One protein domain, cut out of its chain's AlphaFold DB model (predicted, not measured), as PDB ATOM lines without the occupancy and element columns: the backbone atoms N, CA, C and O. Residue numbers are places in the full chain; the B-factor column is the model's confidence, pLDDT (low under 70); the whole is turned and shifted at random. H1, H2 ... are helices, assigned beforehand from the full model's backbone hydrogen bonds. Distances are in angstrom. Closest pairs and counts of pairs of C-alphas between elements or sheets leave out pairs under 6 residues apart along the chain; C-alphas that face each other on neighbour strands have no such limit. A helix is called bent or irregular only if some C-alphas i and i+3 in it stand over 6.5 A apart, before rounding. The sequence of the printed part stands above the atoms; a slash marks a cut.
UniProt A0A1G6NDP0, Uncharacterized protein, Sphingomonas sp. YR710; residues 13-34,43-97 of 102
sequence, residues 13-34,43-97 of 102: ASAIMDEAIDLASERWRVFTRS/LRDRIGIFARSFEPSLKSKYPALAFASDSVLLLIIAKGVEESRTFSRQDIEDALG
ATOM      1  N   ALA A  13     -24.205 -48.521 -34.613       77.88
ATOM      2  CA  ALA A  13     -25.215 -49.121 -33.746       77.88
ATOM      3  C   ALA A  13     -25.707 -48.148 -32.662       77.88
ATOM      4  O   ALA A  13     -26.913 -48.048 -32.455       77.88
ATOM      5  N   SER A  14     -24.799 -47.405 -32.019       81.69
ATOM      6  CA  SER A  14     -25.182 -46.382 -31.035       81.69
ATOM      7  C   SER A  14     -26.041 -45.287 -31.661       81.69
ATOM      8  O   SER A  14     -27.104 -44.989 -31.133       81.69
ATOM      9  N   ALA A  15     -25.657 -44.781 -32.838       87.69
ATOM     10  CA  ALA A  15     -26.451 -43.779 -33.547       87.69
ATOM     11  C   ALA A  15     -27.864 -44.285 -33.894       87.69
ATOM     12  O   ALA A  15     -28.840 -43.565 -33.720       87.69
ATOM     13  N   ILE A  16     -27.993 -45.545 -34.331       91.12
ATOM     14  CA  ILE A  16     -29.305 -46.153 -34.604       91.12
ATOM     15  C   ILE A  16     -30.149 -46.257 -33.328       91.12
ATOM     16  O   ILE A  16     -31.358 -46.042 -33.390       91.12
ATOM     17  N   MET A  17     -29.543 -46.598 -32.185       91.75
ATOM     18  CA  MET A  17     -30.262 -46.657 -30.909       91.75
ATOM     19  C   MET A  17     -30.768 -45.276 -30.488       91.75
ATOM     20  O   MET A  17     -31.946 -45.162 -30.154       91.75
ATOM     21  N   ASP A  18     -29.930 -44.243 -30.574       93.38
ATOM     22  CA  ASP A  18     -30.312 -42.868 -30.231       93.38
ATOM     23  C   ASP A  18     -31.466 -42.381 -31.126       93.38
ATOM     24  O   ASP A  18     -32.505 -41.939 -30.634       93.38
ATOM     25  N   GLU A  19     -31.361 -42.582 -32.445       95.00
ATOM     26  CA  GLU A  19     -32.432 -42.231 -33.389       95.00
ATOM     27  C   GLU A  19     -33.735 -43.011 -33.135       95.00
ATOM     28  O   GLU A  19     -34.840 -42.485 -33.309       95.00
ATOM     29  N   ALA A  20     -33.625 -44.284 -32.749       96.00
ATOM     30  CA  ALA A  20     -34.769 -45.125 -32.422       96.00
ATOM     31  C   ALA A  20     -35.476 -44.662 -31.137       96.00
ATOM     32  O   ALA A  20     -36.711 -44.670 -31.088       96.00
ATOM     33  N   ILE A  21     -34.709 -44.236 -30.127       97.00
ATOM     34  CA  ILE A  21     -35.215 -43.656 -28.876       97.00
ATOM     35  C   ILE A  21     -35.944 -42.339 -29.160       97.00
ATOM     36  O   ILE A  21     -37.081 -42.158 -28.712       97.00
ATOM     37  N   ASP A  22     -35.348 -41.458 -29.966       96.75
ATOM     38  CA  ASP A  22     -35.960 -40.185 -30.362       96.75
ATOM     39  C   ASP A  22     -37.285 -40.399 -31.099       96.75
ATOM     40  O   ASP A  22     -38.304 -39.765 -30.794       96.75
ATOM     41  N   LEU A  23     -37.310 -41.357 -32.031       96.94
ATOM     42  CA  LEU A  23     -38.533 -41.714 -32.740       96.94
ATOM     43  C   LEU A  23     -39.603 -42.265 -31.792       96.94
ATOM     44  O   LEU A  23     -40.776 -41.909 -31.922       96.94
ATOM     45  N   ALA A  24     -39.222 -43.135 -30.855       97.56
ATOM     46  CA  ALA A  24     -40.140 -43.670 -29.856       97.56
ATOM     47  C   ALA A  24     -40.728 -42.547 -28.985       97.56
ATOM     48  O   ALA A  24     -41.935 -42.534 -28.745       97.56
ATOM     49  N   SER A  25     -39.908 -41.567 -28.590       98.00
ATOM     50  CA  SER A  25     -40.329 -40.381 -27.833       98.00
ATOM     51  C   SER A  25     -41.362 -39.543 -28.587       98.00
ATOM     52  O   SER A  25     -42.434 -39.232 -28.057       98.00
ATOM     53  N   GLU A  26     -41.100 -39.216 -29.856       96.81
ATOM     54  CA  GLU A  26     -42.054 -38.481 -30.692       96.81
ATOM     55  C   GLU A  26     -43.369 -39.253 -30.855       96.81
ATOM     56  O   GLU A  26     -44.460 -38.706 -30.651       96.81
ATOM     57  N   ARG A  27     -43.276 -40.550 -31.165       96.94
ATOM     58  CA  ARG A  27     -44.444 -41.406 -31.398       96.94
ATOM     59  C   ARG A  27     -45.264 -41.625 -30.139       96.94
ATOM     60  O   ARG A  27     -46.489 -41.631 -30.237       96.94
ATOM     61  N   TRP A  28     -44.631 -41.708 -28.974       96.94
ATOM     62  CA  TRP A  28     -45.331 -41.752 -27.694       96.94
ATOM     63  C   TRP A  28     -46.159 -40.486 -27.461       96.94
ATOM     64  O   TRP A  28     -47.340 -40.575 -27.135       96.94
ATOM     65  N   ARG A  29     -45.585 -39.297 -27.698       95.31
ATOM     66  CA  ARG A  29     -46.317 -38.024 -27.541       95.31
ATOM     67  C   ARG A  29     -47.503 -37.901 -28.496       95.31
ATOM     68  O   ARG A  29     -48.455 -37.188 -28.188       95.31
ATOM     69  N   VAL A  30     -47.432 -38.514 -29.678       95.00
ATOM     70  CA  VAL A  30     -48.574 -38.589 -30.603       95.00
ATOM     71  C   VAL A  30     -49.600 -39.586 -30.074       95.00
ATOM     72  O   VAL A  30     -50.772 -39.249 -29.945       95.00
ATOM     73  N   PHE A  31     -49.155 -40.780 -29.693       94.12
ATOM     74  CA  PHE A  31     -50.002 -41.844 -29.164       94.12
ATOM     75  C   PHE A  31     -50.841 -41.393 -27.962       94.12
ATOM     76  O   PHE A  31     -52.054 -41.583 -27.965       94.12
ATOM     77  N   THR A  32     -50.233 -40.720 -26.980       91.19
ATOM     78  CA  THR A  32     -50.937 -40.221 -25.784       91.19
ATOM     79  C   THR A  32     -51.965 -39.133 -26.087       91.19
ATOM     80  O   THR A  32     -52.897 -38.945 -25.311       91.19
ATOM     81  N   ARG A  33     -51.823 -38.427 -27.215       89.81
ATOM     82  CA  ARG A  33     -52.789 -37.424 -27.686       89.81
ATOM     83  C   ARG A  33     -53.894 -38.024 -28.552       89.81
ATOM     84  O   ARG A  33     -55.001 -37.497 -28.568       89.81
ATOM     85  N   SER A  34     -53.598 -39.094 -29.285       88.25
ATOM     86  CA  SER A  34     -54.524 -39.704 -30.245       88.25
ATOM     87  C   SER A  34     -55.352 -40.847 -29.661       88.25
ATOM     88  O   SER A  34     -56.435 -41.128 -30.170       88.25
ATOM     89  N   LEU A  43     -49.712 -47.515 -16.219       94.44
ATOM     90  CA  LEU A  43     -48.594 -47.157 -17.106       94.44
ATOM     91  C   LEU A  43     -48.007 -48.364 -17.855       94.44
ATOM     92  O   LEU A  43     -47.765 -48.271 -19.059       94.44
ATOM     93  N   ARG A  44     -47.856 -49.509 -17.179       95.44
ATOM     94  CA  ARG A  44     -47.374 -50.764 -17.777       95.44
ATOM     95  C   ARG A  44     -48.177 -51.162 -19.012       95.44
ATOM     96  O   ARG A  44     -47.600 -51.452 -20.059       95.44
ATOM     97  N   ASP A  45     -49.500 -51.140 -18.906       94.81
ATOM     98  CA  ASP A  45     -50.388 -51.533 -19.998       94.81
ATOM     99  C   ASP A  45     -50.366 -50.503 -21.124       94.81
ATOM    100  O   ASP A  45     -50.357 -50.874 -22.296       94.81
ATOM    101  N   ARG A  46     -50.266 -49.208 -20.795       94.69
ATOM    102  CA  ARG A  46     -50.124 -48.147 -21.806       94.69
ATOM    103  C   ARG A  46     -48.859 -48.334 -22.636       94.69
ATOM    104  O   ARG A  46     -48.927 -48.295 -23.865       94.69
ATOM    105  N   ILE A  47     -47.725 -48.570 -21.970       95.81
ATOM    106  CA  ILE A  47     -46.443 -48.849 -22.628       95.81
ATOM    107  C   ILE A  47     -46.548 -50.140 -23.444       95.81
ATOM    108  O   ILE A  47     -46.100 -50.166 -24.585       95.81
ATOM    109  N   GLY A  48     -47.200 -51.181 -22.921       95.06
ATOM    110  CA  GLY A  48     -47.410 -52.441 -23.636       95.06
ATOM    111  C   GLY A  48     -48.244 -52.292 -24.914       95.06
ATOM    112  O   GLY A  48     -47.876 -52.836 -25.956       95.06
ATOM    113  N   ILE A  49     -49.345 -51.534 -24.867       94.75
ATOM    114  CA  ILE A  49     -50.186 -51.250 -26.042       94.75
ATOM    115  C   ILE A  49     -49.390 -50.453 -27.074       94.75
ATOM    116  O   ILE A  49     -49.373 -50.809 -28.255       94.75
ATOM    117  N   PHE A  50     -48.701 -49.401 -26.628       96.06
ATOM    118  CA  PHE A  50     -47.850 -48.604 -27.501       96.06
ATOM    119  C   PHE A  50     -46.770 -49.462 -28.162       96.06
ATOM    120  O   PHE A  50     -46.654 -49.435 -29.386       96.06
ATOM    121  N   ALA A  51     -46.052 -50.274 -27.383       95.81
ATOM    122  CA  ALA A  51     -44.981 -51.132 -27.871       95.81
ATOM    123  C   ALA A  51     -45.463 -52.062 -28.986       95.81
ATOM    124  O   ALA A  51     -44.895 -52.044 -30.075       95.81
ATOM    125  N   ARG A  52     -46.579 -52.774 -28.771       94.25
ATOM    126  CA  ARG A  52     -47.169 -53.658 -29.793       94.25
ATOM    127  C   ARG A  52     -47.539 -52.915 -31.077       94.25
ATOM    128  O   ARG A  52     -47.401 -53.468 -32.162       94.25
ATOM    129  N   SER A  53     -48.021 -51.676 -30.962       94.19
ATOM    130  CA  SER A  53     -48.390 -50.863 -32.129       94.19
ATOM    131  C   SER A  53     -47.178 -50.288 -32.873       94.19
ATOM    132  O   SER A  53     -47.215 -50.126 -34.092       94.19
ATOM    133  N   PHE A  54     -46.102 -49.978 -32.150       95.19
ATOM    134  CA  PHE A  54     -44.944 -49.262 -32.677       95.19
ATOM    135  C   PHE A  54     -43.849 -50.200 -33.195       95.19
ATOM    136  O   PHE A  54     -43.165 -49.864 -34.163       95.19
ATOM    137  N   GLU A  55     -43.709 -51.388 -32.607       94.19
ATOM    138  CA  GLU A  55     -42.655 -52.353 -32.928       94.19
ATOM    139  C   GLU A  55     -42.525 -52.668 -34.432       94.19
ATOM    140  O   GLU A  55     -41.400 -52.599 -34.941       94.19
ATOM    141  N   PRO A  56     -43.610 -52.919 -35.201       93.50
ATOM    142  CA  PRO A  56     -43.484 -53.166 -36.640       93.50
ATOM    143  C   PRO A  56     -42.891 -51.968 -37.396       93.50
ATOM    144  O   PRO A  56     -42.078 -52.139 -38.304       93.50
ATOM    145  N   SER A  57     -43.258 -50.747 -36.992       92.56
ATOM    146  CA  SER A  57     -42.735 -49.512 -37.592       92.56
ATOM    147  C   SER A  57     -41.265 -49.300 -37.240       92.56
ATOM    148  O   SER A  57     -40.479 -48.890 -38.094       92.56
ATOM    149  N   LEU A  58     -40.882 -49.621 -36.002       93.12
ATOM    150  CA  LEU A  58     -39.503 -49.529 -35.545       93.12
ATOM    151  C   LEU A  58     -38.594 -50.496 -36.322       93.12
ATOM    152  O   LEU A  58     -37.587 -50.069 -36.885       93.12
ATOM    153  N   LYS A  59     -38.996 -51.771 -36.439       93.12
ATOM    154  CA  LYS A  59     -38.269 -52.795 -37.212       93.12
ATOM    155  C   LYS A  59     -38.197 -52.462 -38.704       93.12
ATOM    156  O   LYS A  59     -37.163 -52.678 -39.329       93.12
ATOM    157  N   SER A  60     -39.271 -51.906 -39.272       92.31
ATOM    158  CA  SER A  60     -39.296 -51.507 -40.684       92.31
ATOM    159  C   SER A  60     -38.377 -50.323 -40.982       92.31
ATOM    160  O   SER A  60     -37.803 -50.271 -42.069       92.31
ATOM    161  N   LYS A  61     -38.260 -49.356 -40.063       93.12
ATOM    162  CA  LYS A  61     -37.420 -48.168 -40.266       93.12
ATOM    163  C   LYS A  61     -35.943 -48.449 -39.999       93.12
ATOM    164  O   LYS A  61     -35.093 -47.901 -40.697       93.12
ATOM    165  N   TYR A  62     -35.643 -49.317 -39.033       92.62
ATOM    166  CA  TYR A  62     -34.278 -49.673 -38.652       92.62
ATOM    167  C   TYR A  62     -34.052 -51.183 -38.826       92.62
ATOM    168  O   TYR A  62     -34.233 -51.944 -37.873       92.62
ATOM    169  N   PRO A  63     -33.596 -51.644 -40.008       89.62
ATOM    170  CA  PRO A  63     -33.361 -53.067 -40.266       89.62
ATOM    171  C   PRO A  63     -32.387 -53.734 -39.284       89.62
ATOM    172  O   PRO A  63     -32.499 -54.926 -39.020       89.62
ATOM    173  N   ALA A  64     -31.465 -52.967 -38.691       88.75
ATOM    174  CA  ALA A  64     -30.563 -53.449 -37.643       88.75
ATOM    175  C   ALA A  64     -31.301 -53.938 -36.380       88.75
ATOM    176  O   ALA A  64     -30.773 -54.767 -35.644       88.75
ATOM    177  N   LEU A  65     -32.528 -53.461 -36.145       90.44
ATOM    178  CA  LEU A  65     -33.384 -53.863 -35.029       90.44
ATOM    179  C   LEU A  65     -34.349 -55.001 -35.391       90.44
ATOM    180  O   LEU A  65     -35.066 -55.484 -34.518       90.44
ATOM    181  N   ALA A  66     -34.377 -55.464 -36.647       90.00
ATOM    182  CA  ALA A  66     -35.314 -56.502 -37.089       90.00
ATOM    183  C   ALA A  66     -35.171 -57.810 -36.291       90.00
ATOM    184  O   ALA A  66     -36.170 -58.465 -36.000       90.00
ATOM    185  N   PHE A  67     -33.937 -58.144 -35.899       87.94
ATOM    186  CA  PHE A  67     -33.592 -59.333 -35.112       87.94
ATOM    187  C   PHE A  67     -33.283 -59.021 -33.643       87.94
ATOM    188  O   PHE A  67     -32.793 -59.889 -32.920       87.94
ATOM    189  N   ALA A  68     -33.527 -57.786 -33.192       90.50
ATOM    190  CA  ALA A  68     -33.361 -57.444 -31.790       90.50
ATOM    191  C   ALA A  68     -34.391 -58.208 -30.944       90.50
ATOM    192  O   ALA A  68     -35.553 -58.336 -31.331       90.50
ATOM    193  N   SER A  69     -33.961 -58.702 -29.783       92.56
ATOM    194  CA  SER A  69     -34.864 -59.336 -28.818       92.56
ATOM    195  C   SER A  69     -35.915 -58.346 -28.318       92.56
ATOM    196  O   SER A  69     -35.614 -57.157 -28.173       92.56
ATOM    197  N   ASP A  70     -37.080 -58.851 -27.924       90.88
ATOM    198  CA  ASP A  70     -38.170 -58.049 -27.358       90.88
ATOM    199  C   ASP A  70     -37.715 -57.187 -26.174       90.88
ATOM    200  O   ASP A  70     -38.137 -56.043 -26.044       90.88
ATOM    201  N   SER A  71     -36.785 -57.679 -25.348       91.94
ATOM    202  CA  SER A  71     -36.210 -56.914 -24.236       91.94
ATOM    203  C   SER A  71     -35.439 -55.673 -24.698       91.94
ATOM    204  O   SER A  71     -35.560 -54.616 -24.089       91.94
ATOM    205  N   VAL A  72     -34.676 -55.771 -25.790       93.00
ATOM    206  CA  VAL A  72     -33.939 -54.629 -26.363       93.00
ATOM    207  C   VAL A  72     -34.915 -53.603 -26.931       93.00
ATOM    208  O   VAL A  72     -34.771 -52.409 -26.683       93.00
ATOM    209  N   LEU A  73     -35.940 -54.064 -27.647       94.50
ATOM    210  CA  LEU A  73     -36.973 -53.188 -28.200       94.50
ATOM    211  C   LEU A  73     -37.759 -52.492 -27.086       94.50
ATOM    212  O   LEU A  73     -37.994 -51.287 -27.162       94.50
ATOM    213  N   LEU A  74     -38.092 -53.220 -26.017       95.00
ATOM    214  CA  LEU A  74     -38.737 -52.665 -24.834       95.00
ATOM    215  C   LEU A  74     -37.875 -51.587 -24.176       95.00
ATOM    216  O   LEU A  74     -38.416 -50.556 -23.795       95.00
ATOM    217  N   LEU A  75     -36.557 -51.780 -24.073       95.88
ATOM    218  CA  LEU A  75     -35.653 -50.766 -23.519       95.88
ATOM    219  C   LEU A  75     -35.611 -49.503 -24.380       95.88
ATOM    220  O   LEU A  75     -35.714 -48.409 -23.834       95.88
ATOM    221  N   ILE A  76     -35.532 -49.639 -25.707       96.31
ATOM    222  CA  ILE A  76     -35.602 -48.500 -26.641       96.31
ATOM    223  C   ILE A  76     -36.917 -47.739 -26.449       96.31
ATOM    224  O   ILE A  76     -36.929 -46.514 -26.336       96.31
ATOM    225  N   ILE A  77     -38.030 -48.469 -26.377       96.94
ATOM    226  CA  ILE A  77     -39.363 -47.891 -26.210       96.94
ATOM    227  C   ILE A  77     -39.487 -47.191 -24.857       96.94
ATOM    228  O   ILE A  77     -39.894 -46.036 -24.810       96.94
ATOM    229  N   ALA A  78     -39.121 -47.862 -23.767       97.25
ATOM    230  CA  ALA A  78     -39.216 -47.322 -22.418       97.25
ATOM    231  C   ALA A  78     -38.303 -46.100 -22.236       97.25
ATOM    232  O   ALA A  78     -38.717 -45.115 -21.627       97.25
ATOM    233  N   LYS A  79     -37.115 -46.112 -22.851       97.56
ATOM    234  CA  LYS A  79     -36.229 -44.946 -22.914       97.56
ATOM    235  C   LYS A  79     -36.849 -43.804 -23.722       97.56
ATOM    236  O   LYS A  79     -36.832 -42.665 -23.276       97.56
ATOM    237  N   GLY A  80     -37.494 -44.093 -24.851       97.19
ATOM    238  CA  GLY A  80     -38.263 -43.090 -25.593       97.19
ATOM    239  C   GLY A  80     -39.408 -42.487 -24.770       97.19
ATOM    240  O   GLY A  80     -39.643 -41.279 -24.817       97.19
ATOM    241  N   VAL A  81     -40.099 -43.298 -23.963       97.38
ATOM    242  CA  VAL A  81     -41.127 -42.815 -23.025       97.38
ATOM    243  C   VAL A  81     -40.512 -41.920 -21.944       97.38
ATOM    244  O   VAL A  81     -41.100 -40.882 -21.640       97.38
ATOM    245  N   GLU A  82     -39.328 -42.240 -21.418       97.31
ATOM    246  CA  GLU A  82     -38.584 -41.354 -20.506       97.31
ATOM    247  C   GLU A  82     -38.268 -40.008 -21.183       97.31
ATOM    248  O   GLU A  82     -38.668 -38.949 -20.691       97.31
ATOM    249  N   GLU A  83     -37.649 -40.036 -22.367       96.75
ATOM    250  CA  GLU A  83     -37.265 -38.837 -23.133       96.75
ATOM    251  C   GLU A  83     -38.470 -38.000 -23.586       96.75
ATOM    252  O   GLU A  83     -38.375 -36.802 -23.878       96.75
ATOM    253  N   SER A  84     -39.656 -38.607 -23.625       95.88
ATOM    254  CA  SER A  84     -40.891 -37.877 -23.889       95.88
ATOM    255  C   SER A  84     -41.231 -36.871 -22.782       95.88
ATOM    256  O   SER A  84     -41.962 -35.915 -23.061       95.88
ATOM    257  N   ARG A  85     -40.677 -37.072 -21.571       95.00
ATOM    258  CA  ARG A  85     -40.946 -36.349 -20.314       95.00
ATOM    259  C   ARG A  85     -42.396 -36.435 -19.838       95.00
ATOM    260  O   ARG A  85     -42.851 -35.591 -19.072       95.00
ATOM    261  N   THR A  86     -43.124 -37.449 -20.301       92.75
ATOM    262  CA  THR A  86     -44.517 -37.677 -19.885       92.75
ATOM    263  C   THR A  86     -44.598 -38.385 -18.529       92.75
ATOM    264  O   THR A  86     -45.562 -38.188 -17.799       92.75
ATOM    265  N   PHE A  87     -43.592 -39.199 -18.203       94.69
ATOM    266  CA  PHE A  87     -43.460 -39.944 -16.951       94.69
ATOM    267  C   PHE A  87     -42.021 -39.827 -16.454       94.69
ATOM    268  O   PHE A  87     -41.108 -39.633 -17.263       94.69
ATOM    269  N   SER A  88     -41.813 -39.923 -15.140       95.69
ATOM    270  CA  SER A  88     -40.455 -39.950 -14.598       95.69
ATOM    271  C   SER A  88     -39.794 -41.305 -14.867       95.69
ATOM    272  O   SER A  88     -40.474 -42.311 -15.075       95.69
ATOM    273  N   ARG A  89     -38.455 -41.347 -14.826       96.31
ATOM    274  CA  ARG A  89     -37.699 -42.609 -14.878       96.31
ATOM    275  C   ARG A  89     -38.216 -43.603 -13.841       96.31
ATOM    276  O   ARG A  89     -38.475 -44.746 -14.193       96.31
ATOM    277  N   GLN A  90     -38.395 -43.144 -12.603       96.81
ATOM    278  CA  GLN A  90     -38.837 -43.985 -11.494       96.81
ATOM    279  C   GLN A  90     -40.204 -44.615 -11.786       96.81
ATOM    280  O   GLN A  90     -40.349 -45.822 -11.648       96.81
ATOM    281  N   ASP A  91     -41.166 -43.832 -12.287       96.62
ATOM    282  CA  ASP A  91     -42.497 -44.353 -12.630       96.62
ATOM    283  C   ASP A  91     -42.423 -45.461 -13.690       96.62
ATOM    284  O   ASP A  91     -43.151 -46.452 -13.624       96.62
ATOM    285  N   ILE A  92     -41.553 -45.288 -14.691       97.12
ATOM    286  CA  ILE A  92     -41.375 -46.251 -15.784       97.12
ATOM    287  C   ILE A  92     -40.712 -47.530 -15.267       97.12
ATOM    288  O   ILE A  92     -41.180 -48.627 -15.577       97.12
ATOM    289  N   GLU A  93     -39.645 -47.394 -14.482       97.50
ATOM    290  CA  GLU A  93     -38.921 -48.516 -13.880       97.50
ATOM    291  C   GLU A  93     -39.826 -49.321 -12.940       97.50
ATOM    292  O   GLU A  93     -39.899 -50.545 -13.073       97.50
ATOM    293  N   ASP A  94     -40.605 -48.649 -12.087       97.38
ATOM    294  CA  ASP A  94     -41.564 -49.280 -11.173       97.38
ATOM    295  C   ASP A  94     -42.694 -49.988 -11.931       97.38
ATOM    296  O   ASP A  94     -43.065 -51.119 -11.606       97.38
ATOM    297  N   ALA A  95     -43.233 -49.358 -12.981       96.44
ATOM    298  CA  ALA A  95     -44.315 -49.941 -13.771       96.44
ATOM    299  C   ALA A  95     -43.873 -51.183 -14.560       96.44
ATOM    300  O   ALA A  95     -44.645 -52.137 -14.715       96.44
ATOM    301  N   LEU A  96     -42.652 -51.168 -15.097       95.25
ATOM    302  CA  LEU A  96     -42.131 -52.235 -15.949       95.25
ATOM    303  C   LEU A  96     -41.339 -53.297 -15.174       95.25
ATOM    304  O   LEU A  96     -41.177 -54.406 -15.685       95.25
ATOM    305  N   GLY A  97     -40.877 -52.991 -13.960       94.94
ATOM    306  CA  GLY A  97     -39.990 -53.857 -13.183       94.94
ATOM    307  C   GLY A  97     -38.609 -54.014 -13.828       94.94
ATOM    308  O   GLY A  97     -38.046 -55.108 -13.802       94.94
TER     309      GLY A  97
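AT A GLANCE: This is residues 13 to 34 and 43 to 97 of the 102 residues of an uncharacterized protein of Sphingomonas sp. YR710 (UniProt A0A1G6NDP0). Three helices, H1, H2 and H3, pack on one another at steep or nearly right angles, their centres making a triangle, and a short fourth helix, H4, folds back after H3 and meets the first residues of H2, on the side away from H1. The long H1 is crossed by H3 at close range, while H2, kinked near residue 54, crosses both. The printed part has 77 residues with four named helices, in the order H1, H2, H3, H4, and no named strand; the class is all helix, and the helix packing is mostly crossed. The whole is compact, with a radius of gyration of the C-alphas of 11.5 A and a rounded outline of 29 by 26 by 20 A.

HOW THE PARTS SIT: The longest helix is H1, residues 13 to 34. It touches H3, residues 70 to 83, with 24 pairs of C-alphas within 8 A; the closest C-alphas of the two, those of Ser 25 and Gly 80, are 4.1 A apart. H1 and H3 stand at a steep tilt of 65 degrees and run the same way. H1 also touches H2, residues 43 to 61, and H2 touches H1 with residues 50 to 58 alone. The closest C-alphas of H1 and H2 are those of Ala 20 and Leu 58, 7.2 A apart, and the two run opposite ways at a steep tilt of 54 degrees. H2 has a kink of 44 degrees near residue 54 and is irregular: C-alphas 53 and 56 are 7.1 A apart, and its line is a rough one. H2 touches H3 with residues 47 to 55 alone, and H3 touches H2 with residues 73 to 78 alone; the closest C-alphas of the two, those of Ala 51 and Ile 77, are 6.7 A apart. Their lines are only just about perpendicular, at 72 degrees. H4, residues 89 to 96, forms a helical hairpin with H3, the two running opposite ways at a shallow tilt of 34 degrees, only just short of steep. H3 and H4 only just touch, with 3 pairs of C-alphas within 8 A, the closest being those of Glu 82 and Arg 89 at 5.8 A; H3 takes part with residues 78 to 82 alone. H4 also touches H2, which takes part with residues 43 to 44 alone; the closest C-alphas, those of Arg 44 and Ala 95, are 5.1 A apart, and the lines are about perpendicular at 87 degrees. H1 and H4 are apart. In H3 and H4 every O i to N i+4 pair is within hydrogen-bond range; in H1 17 of 18 pairs are, and in H2 13 of 15.

IN THESE COORDINATES: H1 begins at C-alpha 13, at (-25.215, -49.121, -33.746), and measures 31.0 A from its first to its last C-alpha, at residue 34. H2, residues 43 to 61, measures 25.7 A and begins at C-alpha 43, at (-48.594, -47.157, -17.106). H3, residues 70 to 83, measures 19.7 A. H4, residues 89 to 96, measures 10.7 A and ends at C-alpha 96, at (-42.131, -52.235, -15.949).

THE WHOLE: The two C-alphas farthest apart in the domain are those of Ala 13 and Ser 34, the two ends of H1, at 31.0 A. Residues 35 to 42 are not printed, and the C-alphas of residues 34 and 43 across this cut are 16.2 A apart. Of the links that are printed whole, that from H3 to H4 is tight and that from H2 to H3 is short; neither is long. The mean pLDDT of the printed part is 94.0, and no printed residue is under 70.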